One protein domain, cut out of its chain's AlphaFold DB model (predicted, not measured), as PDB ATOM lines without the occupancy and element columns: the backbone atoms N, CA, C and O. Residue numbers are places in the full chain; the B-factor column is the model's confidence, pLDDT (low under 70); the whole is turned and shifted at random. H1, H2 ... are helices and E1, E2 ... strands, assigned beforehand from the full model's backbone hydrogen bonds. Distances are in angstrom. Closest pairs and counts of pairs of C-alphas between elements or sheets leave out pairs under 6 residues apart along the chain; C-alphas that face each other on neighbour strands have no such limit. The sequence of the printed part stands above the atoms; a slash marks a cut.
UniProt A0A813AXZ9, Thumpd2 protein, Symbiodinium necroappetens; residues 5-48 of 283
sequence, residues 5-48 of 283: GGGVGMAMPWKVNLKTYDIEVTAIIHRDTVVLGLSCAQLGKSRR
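AT A GLANCE: This is residues 5 to 48 of the 283 residues of the protein "Thumpd2 protein" of Symbiodinium necroappetens (UniProt A0A813AXZ9). This is an open, hook-like shape: a hairpin of two strands, E1 and E2, with its tip sticking out, and a short helix, H1, set away from E2 and joined to the hairpin by the long loop of residues 12 to 24. A tail, residues 39 to 48, leads away from E2, and the longest axis runs from the hairpin's tip to this tail. The printed part has 44 residues with one named helix and two named strands, in the order H1, E1, E2 along the chain; the sheet's order is E1 - E2, antiparallel. The class is mixed, helices and strands, with under half of the residues in named elements. The whole is loose, with a radius of gyration of the C-alphas of 12.1 A, and elongated, with spans of 35 by 22 by 16 A.

HOW THE PARTS SIT: Begin at the first printed residue with H1, residues 5 to 11, where you will find each O i to N i+4 pair within hydrogen-bond range. Go on through the long link of residues 12 to 24 to E1, residues 25 to 30. A tight link of two residues then leads to E2, residues 33 to 38. E1 and E2 form a hairpin and are antiparallel neighbours, with 162 degrees between their directions. Look at the C-alphas that face each other: those of Val 25 and Leu 38 are 4.8 A apart, and those of Ile 29 and Val 34 are 4.6 A apart. Look next at N 26 and O 37, 2.8 A apart, and at N 35 and O 28, 2.9 A apart, both within hydrogen-bond range. H1 and E2 are apart.

IN THESE COORDINATES: Find C-alpha 5 at (-4.187, 40.618, -28.377); from there H1 runs 10.0 A to C-alpha 11. Find C-alpha 25 at (-6.220, 46.775, -23.270), where E1 begins; it runs 16.4 A to C-alpha 30. E2 runs 16.9 A from C-alpha 33 to C-alpha 38, at (-5.265, 49.891, -19.761).

THE WHOLE: Look for the two C-alphas farthest apart at Asp 32 and Lys 45, 35.3 A from each other. From Gly 5 to Arg 48, the first and last printed C-alphas, it is 19.2 A. Residues 29 to 34 stand free. The printed part has no cut, and its long link is that from H1 to E1. In the B-factor column of this predicted model, the mean pLDDT of the printed part is 80.8, and residues 41 to 48 are under 70.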
ATOM      1  N   GLY A   5      -3.362  41.592 -29.104       85.94
ATOM      2  CA  GLY A   5      -4.187  40.618 -28.377       85.94
ATOM      3  C   GLY A   5      -3.522  39.246 -28.220       85.94
ATOM      4  O   GLY A   5      -3.621  38.633 -27.161       85.94
ATOM      5  N   GLY A   6      -2.791  38.791 -29.241       87.56
ATOM      6  CA  GLY A   6      -2.015  37.551 -29.182       87.56
ATOM      7  C   GLY A   6      -0.822  37.662 -28.233       87.56
ATOM      8  O   GLY A   6      -0.606  36.769 -27.424       87.56
ATOM      9  N   GLY A   7      -0.094  38.781 -28.273       89.75
ATOM     10  CA  GLY A   7       1.022  39.044 -27.364       89.75
ATOM     11  C   GLY A   7       0.580  39.095 -25.900       89.75
ATOM     12  O   GLY A   7       1.202  38.461 -25.053       89.75
ATOM     13  N   VAL A   8      -0.539  39.767 -25.610       89.56
ATOM     14  CA  VAL A   8      -1.133  39.794 -24.262       89.56
ATOM     15  C   VAL A   8      -1.550  38.391 -23.822       89.56
ATOM     16  O   VAL A   8      -1.234  38.001 -22.704       89.56
ATOM     17  N   GLY A   9      -2.201  37.614 -24.692       89.81
ATOM     18  CA  GLY A   9      -2.614  36.243 -24.373       89.81
ATOM     19  C   GLY A   9      -1.447  35.275 -24.144       89.81
ATOM     20  O   GLY A   9      -1.598  34.305 -23.411       89.81
ATOM     21  N   MET A  10      -0.281  35.537 -24.741       90.62
ATOM     22  CA  MET A  10       0.946  34.777 -24.474       90.62
ATOM     23  C   MET A  10       1.621  35.195 -23.161       90.62
ATOM     24  O   MET A  10       2.247  34.362 -22.512       90.62
ATOM     25  N   ALA A  11       1.530  36.474 -22.788       90.19
ATOM     26  CA  ALA A  11       2.221  37.031 -21.624       90.19
ATOM     27  C   ALA A  11       1.419  36.926 -20.319       90.19
ATOM     28  O   ALA A  11       2.009  36.864 -19.242       90.19
ATOM     29  N   MET A  12       0.087  36.931 -20.400       90.19
ATOM     30  CA  MET A  12      -0.810  36.975 -19.247       90.19
ATOM     31  C   MET A  12      -1.763  35.778 -19.259       90.19
ATOM     32  O   MET A  12      -2.277  35.419 -20.317       90.19
ATOM     33  N   PRO A  13      -2.126  35.216 -18.092       91.00
ATOM     34  CA  PRO A  13      -3.104  34.129 -17.992       91.00
ATOM     35  C   PRO A  13      -4.558  34.614 -18.172       91.00
ATOM     36  O   PRO A  13      -5.499  34.014 -17.651       91.00
ATOM     37  N   TRP A  14      -4.770  35.741 -18.856       90.88
ATOM     38  CA  TRP A  14      -6.083  36.357 -19.005       90.88
ATOM     39  C   TRP A  14      -6.908  35.649 -20.073       90.88
ATOM     40  O   TRP A  14      -6.475  35.449 -21.207       90.88
ATOM     41  N   LYS A  15      -8.155  35.324 -19.728       89.12
ATOM     42  CA  LYS A  15      -9.120  34.790 -20.686       89.12
ATOM     43  C   LYS A  15      -9.695  35.924 -21.528       89.12
ATOM     44  O   LYS A  15     -10.311  36.848 -21.002       89.12
ATOM     45  N   VAL A  16      -9.556  35.821 -22.847       88.56
ATOM     46  CA  VAL A  16     -10.132  36.802 -23.774       88.56
ATOM     47  C   VAL A  16     -11.657  36.711 -23.761       88.56
ATOM     48  O   VAL A  16     -12.234  35.642 -23.970       88.56
ATOM     49  N   ASN A  17     -12.317  37.853 -23.574       83.25
ATOM     50  CA  ASN A  17     -13.756  37.983 -23.737       83.25
ATOM     51  C   ASN A  17     -14.094  39.319 -24.412       83.25
ATOM     52  O   ASN A  17     -13.871  40.388 -23.859       83.25
ATOM     53  N   LEU A  18     -14.648  39.260 -25.623       80.62
ATOM     54  CA  LEU A  18     -14.953  40.453 -26.426       80.62
ATOM     55  C   LEU A  18     -16.307  41.097 -26.086       80.62
ATOM     56  O   LEU A  18     -16.660  42.125 -26.666       80.62
ATOM     57  N   LYS A  19     -17.099  40.470 -25.207       72.19
ATOM     58  CA  LYS A  19     -18.445  40.924 -24.825       72.19
ATOM     59  C   LYS A  19     -18.475  41.483 -23.413       72.19
ATOM     60  O   LYS A  19     -19.047  42.544 -23.203       72.19
ATOM     61  N   THR A  20     -17.868  40.758 -22.482       72.56
ATOM     62  CA  THR A  20     -17.849  41.065 -21.053       72.56
ATOM     63  C   THR A  20     -16.430  40.864 -20.543       72.56
ATOM     64  O   THR A  20     -15.980  39.728 -20.424       72.56
ATOM     65  N   TYR A  21     -15.716  41.945 -20.276       78.94
ATOM     66  CA  TYR A  21     -14.334  41.899 -19.814       78.94
ATOM     67  C   TYR A  21     -14.174  42.783 -18.580       78.94
ATOM     68  O   TYR A  21     -14.900  43.764 -18.418       78.94
ATOM     69  N   ASP A  22     -13.203  42.442 -17.739       78.62
ATOM     70  CA  ASP A  22     -12.858  43.213 -16.540       78.62
ATOM     71  C   ASP A  22     -11.825  44.307 -16.846       78.62
ATOM     72  O   ASP A  22     -11.775  45.339 -16.182       78.62
ATOM     73  N   ILE A  23     -11.003  44.081 -17.876       80.81
ATOM     74  CA  ILE A  23      -9.903  44.953 -18.289       80.81
ATOM     75  C   ILE A  23      -9.950  45.115 -19.810       80.81
ATOM     76  O   ILE A  23     -10.019  44.132 -20.548       80.81
ATOM     77  N   GLU A  24      -9.872  46.358 -20.283       83.56
ATOM     78  CA  GLU A  24      -9.692  46.677 -21.701       83.56
ATOM     79  C   GLU A  24      -8.257  47.139 -21.944       83.56
ATOM     80  O   GLU A  24      -7.827  48.181 -21.443       83.56
ATOM     81  N   VAL A  25      -7.524  46.368 -22.745       86.62
ATOM     82  CA  VAL A  25      -6.220  46.775 -23.270       86.62
ATOM     83  C   VAL A  25      -6.455  47.604 -24.526       86.62
ATOM     84  O   VAL A  25      -7.067  47.131 -25.483       86.62
ATOM     85  N   THR A  26      -5.963  48.838 -24.532       85.62
ATOM     86  CA  THR A  26      -6.021  49.739 -25.685       85.62
ATOM     87  C   THR A  26      -4.643  49.851 -26.316       85.62
ATOM     88  O   THR A  26      -3.641  50.006 -25.620       85.62
ATOM     89  N   ALA A  27      -4.607  49.791 -27.644       88.62
ATOM     90  CA  ALA A  27      -3.416  50.049 -28.434       88.62
ATOM     91  C   ALA A  27      -3.708  51.173 -29.425       88.62
ATOM     92  O   ALA A  27      -4.621  51.055 -30.244       88.62
ATOM     93  N   ILE A  28      -2.933  52.251 -29.358       89.31
ATOM     94  CA  ILE A  28      -2.959  53.330 -30.342       89.31
ATOM     95  C   ILE A  28      -1.693  53.201 -31.173       89.31
ATOM     96  O   ILE A  28      -0.586  53.320 -30.653       89.31
ATOM     97  N   ILE A  29      -1.868  52.937 -32.464       90.00
ATOM     98  CA  ILE A  29      -0.768  52.853 -33.421       90.00
ATOM     99  C   ILE A  29      -0.778  54.145 -34.226       90.00
ATOM    100  O   ILE A  29      -1.751  54.439 -34.923       90.00
ATOM    101  N   HIS A  30       0.294  54.921 -34.122       91.06
ATOM    102  CA  HIS A  30       0.477  56.138 -34.899       91.06
ATOM    103  C   HIS A  30       1.882  56.153 -35.492       91.06
ATOM    104  O   HIS A  30       2.866  56.284 -34.768       91.06
ATOM    105  N   ARG A  31       1.959  56.036 -36.824       92.25
ATOM    106  CA  ARG A  31       3.217  55.912 -37.578       92.25
ATOM    107  C   ARG A  31       4.066  54.742 -37.063       92.25
ATOM    108  O   ARG A  31       3.635  53.599 -37.166       92.25
ATOM    109  N   ASP A  32       5.250  55.030 -36.540       93.38
ATOM    110  CA  ASP A  32       6.235  54.098 -35.996       93.38
ATOM    111  C   ASP A  32       6.103  53.900 -34.476       93.38
ATOM    112  O   ASP A  32       6.874  53.152 -33.878       93.38
ATOM    113  N   THR A  33       5.111  54.535 -33.846       91.94
ATOM    114  CA  THR A  33       4.891  54.473 -32.402       91.94
ATOM    115  C   THR A  33       3.655  53.644 -32.063       91.94
ATOM    116  O   THR A  33       2.587  53.793 -32.664       91.94
ATOM    117  N   VAL A  34       3.791  52.797 -31.041       90.69
ATOM    118  CA  VAL A  34       2.677  52.070 -30.424       90.69
ATOM    119  C   VAL A  34       2.560  52.503 -28.971       90.69
ATOM    120  O   VAL A  34       3.490  52.326 -28.187       90.69
ATOM    121  N   VAL A  35       1.398  53.037 -28.603       91.94
ATOM    122  CA  VAL A  35       1.038  53.316 -27.212       91.94
ATOM    123  C   VAL A  35       0.109  52.211 -26.736       91.94
ATOM    124  O   VAL A  35      -0.974  52.026 -27.292       91.94
ATOM    125  N   LEU A  36       0.536  51.478 -25.712       91.25
ATOM    126  CA  LEU A  36      -0.264  50.461 -25.036       91.25
ATOM    127  C   LEU A  36      -0.722  51.000 -23.684       91.25
ATOM    128  O   LEU A  36       0.059  51.612 -22.960       91.25
ATOM    129  N   GLY A  37      -1.976  50.751 -23.330       89.69
ATOM    130  CA  GLY A  37      -2.525  51.177 -22.050       89.69
ATOM    131  C   GLY A  37      -3.700  50.325 -21.603       89.69
ATOM    132  O   GLY A  37      -4.294  49.584 -22.389       89.69
ATOM    133  N   LEU A  38      -4.043  50.452 -20.326       87.06
ATOM    134  CA  LEU A  38      -5.265  49.891 -19.761       87.06
ATOM    135  C   LEU A  38      -6.311  51.000 -19.657       87.06
ATOM    136  O   LEU A  38      -6.042  52.074 -19.114       87.06
ATOM    137  N   SER A  39      -7.508  50.750 -20.178       80.25
ATOM    138  CA  SER A  39      -8.625  51.681 -20.048       80.25
ATOM    139  C   SER A  39      -9.048  51.765 -18.582       80.25
ATOM    140  O   SER A  39      -9.503  50.783 -18.001       80.25
ATOM    141  N   CYS A  40      -8.910  52.947 -17.981       77.81
ATOM    142  CA  CYS A  40      -9.367  53.219 -16.612       77.81
ATOM    143  C   CYS A  40     -10.818  53.730 -16.566       77.81
ATOM    144  O   CYS A  40     -11.312  54.134 -15.512       77.81
ATOM    145  N   ALA A  41     -11.505  53.783 -17.709       68.12
ATOM    146  CA  ALA A  41     -12.880  54.246 -17.757       68.12
ATOM    147  C   ALA A  41     -13.789  53.244 -17.025       68.12
ATOM    148  O   ALA A  41     -13.894  52.088 -17.429       68.12
ATOM    149  N   GLN A  42     -14.489  53.702 -15.980       59.22
ATOM    150  CA  GLN A  42     -15.538  52.934 -15.297       59.22
ATOM    151  C   GLN A  42     -16.768  52.806 -16.205       59.22
ATOM    152  O   GLN A  42     -17.765  53.513 -16.076       59.22
ATOM    153  N   LEU A  43     -16.660  51.943 -17.204       56.66
ATOM    154  CA  LEU A  43     -17.717  51.644 -18.155       56.66
ATOM    155  C   LEU A  43     -18.720  50.732 -17.444       56.66
ATOM    156  O   LEU A  43     -18.393  49.607 -17.084       56.66
ATOM    157  N   GLY A  44     -19.926  51.245 -17.178       54.97
ATOM    158  CA  GLY A  44     -20.992  50.482 -16.521       54.97
ATOM    159  C   GLY A  44     -21.425  49.236 -17.313       54.97
ATOM    160  O   GLY A  44     -20.852  48.896 -18.346       54.97
ATOM    161  N   LYS A  45     -22.516  48.585 -16.881       49.09
ATOM    162  CA  LYS A  45     -23.079  47.346 -17.478       49.09
ATOM    163  C   LYS A  45     -23.458  47.441 -18.976       49.09
ATOM    164  O   LYS A  45     -23.945  46.471 -19.550       49.09
ATOM    165  N   SER A  46     -23.271  48.595 -19.614       45.31
ATOM    166  CA  SER A  46     -23.780  48.958 -20.938       45.31
ATOM    167  C   SER A  46     -22.949  48.464 -22.131       45.31
ATOM    168  O   SER A  46     -23.315  48.782 -23.261       45.31
ATOM    169  N   ARG A  47     -21.858  47.701 -21.968       55.62
ATOM    170  CA  ARG A  47     -21.168  47.136 -23.142       55.62
ATOM    171  C   ARG A  47     -21.798  45.817 -23.586       55.62
ATOM    172  O   ARG A  47     -21.594  44.768 -22.988       55.62
ATOM    173  N   ARG A  48     -22.510  45.871 -24.715       46.16
ATOM    174  CA  ARG A  48     -22.736  44.717 -25.595       46.16
ATOM    175  C   ARG A  48     -21.676  44.725 -26.704       46.16
ATOM    176  O   ARG A  48     -21.934  45.211 -27.797       46.16
TER     177      ARG A  48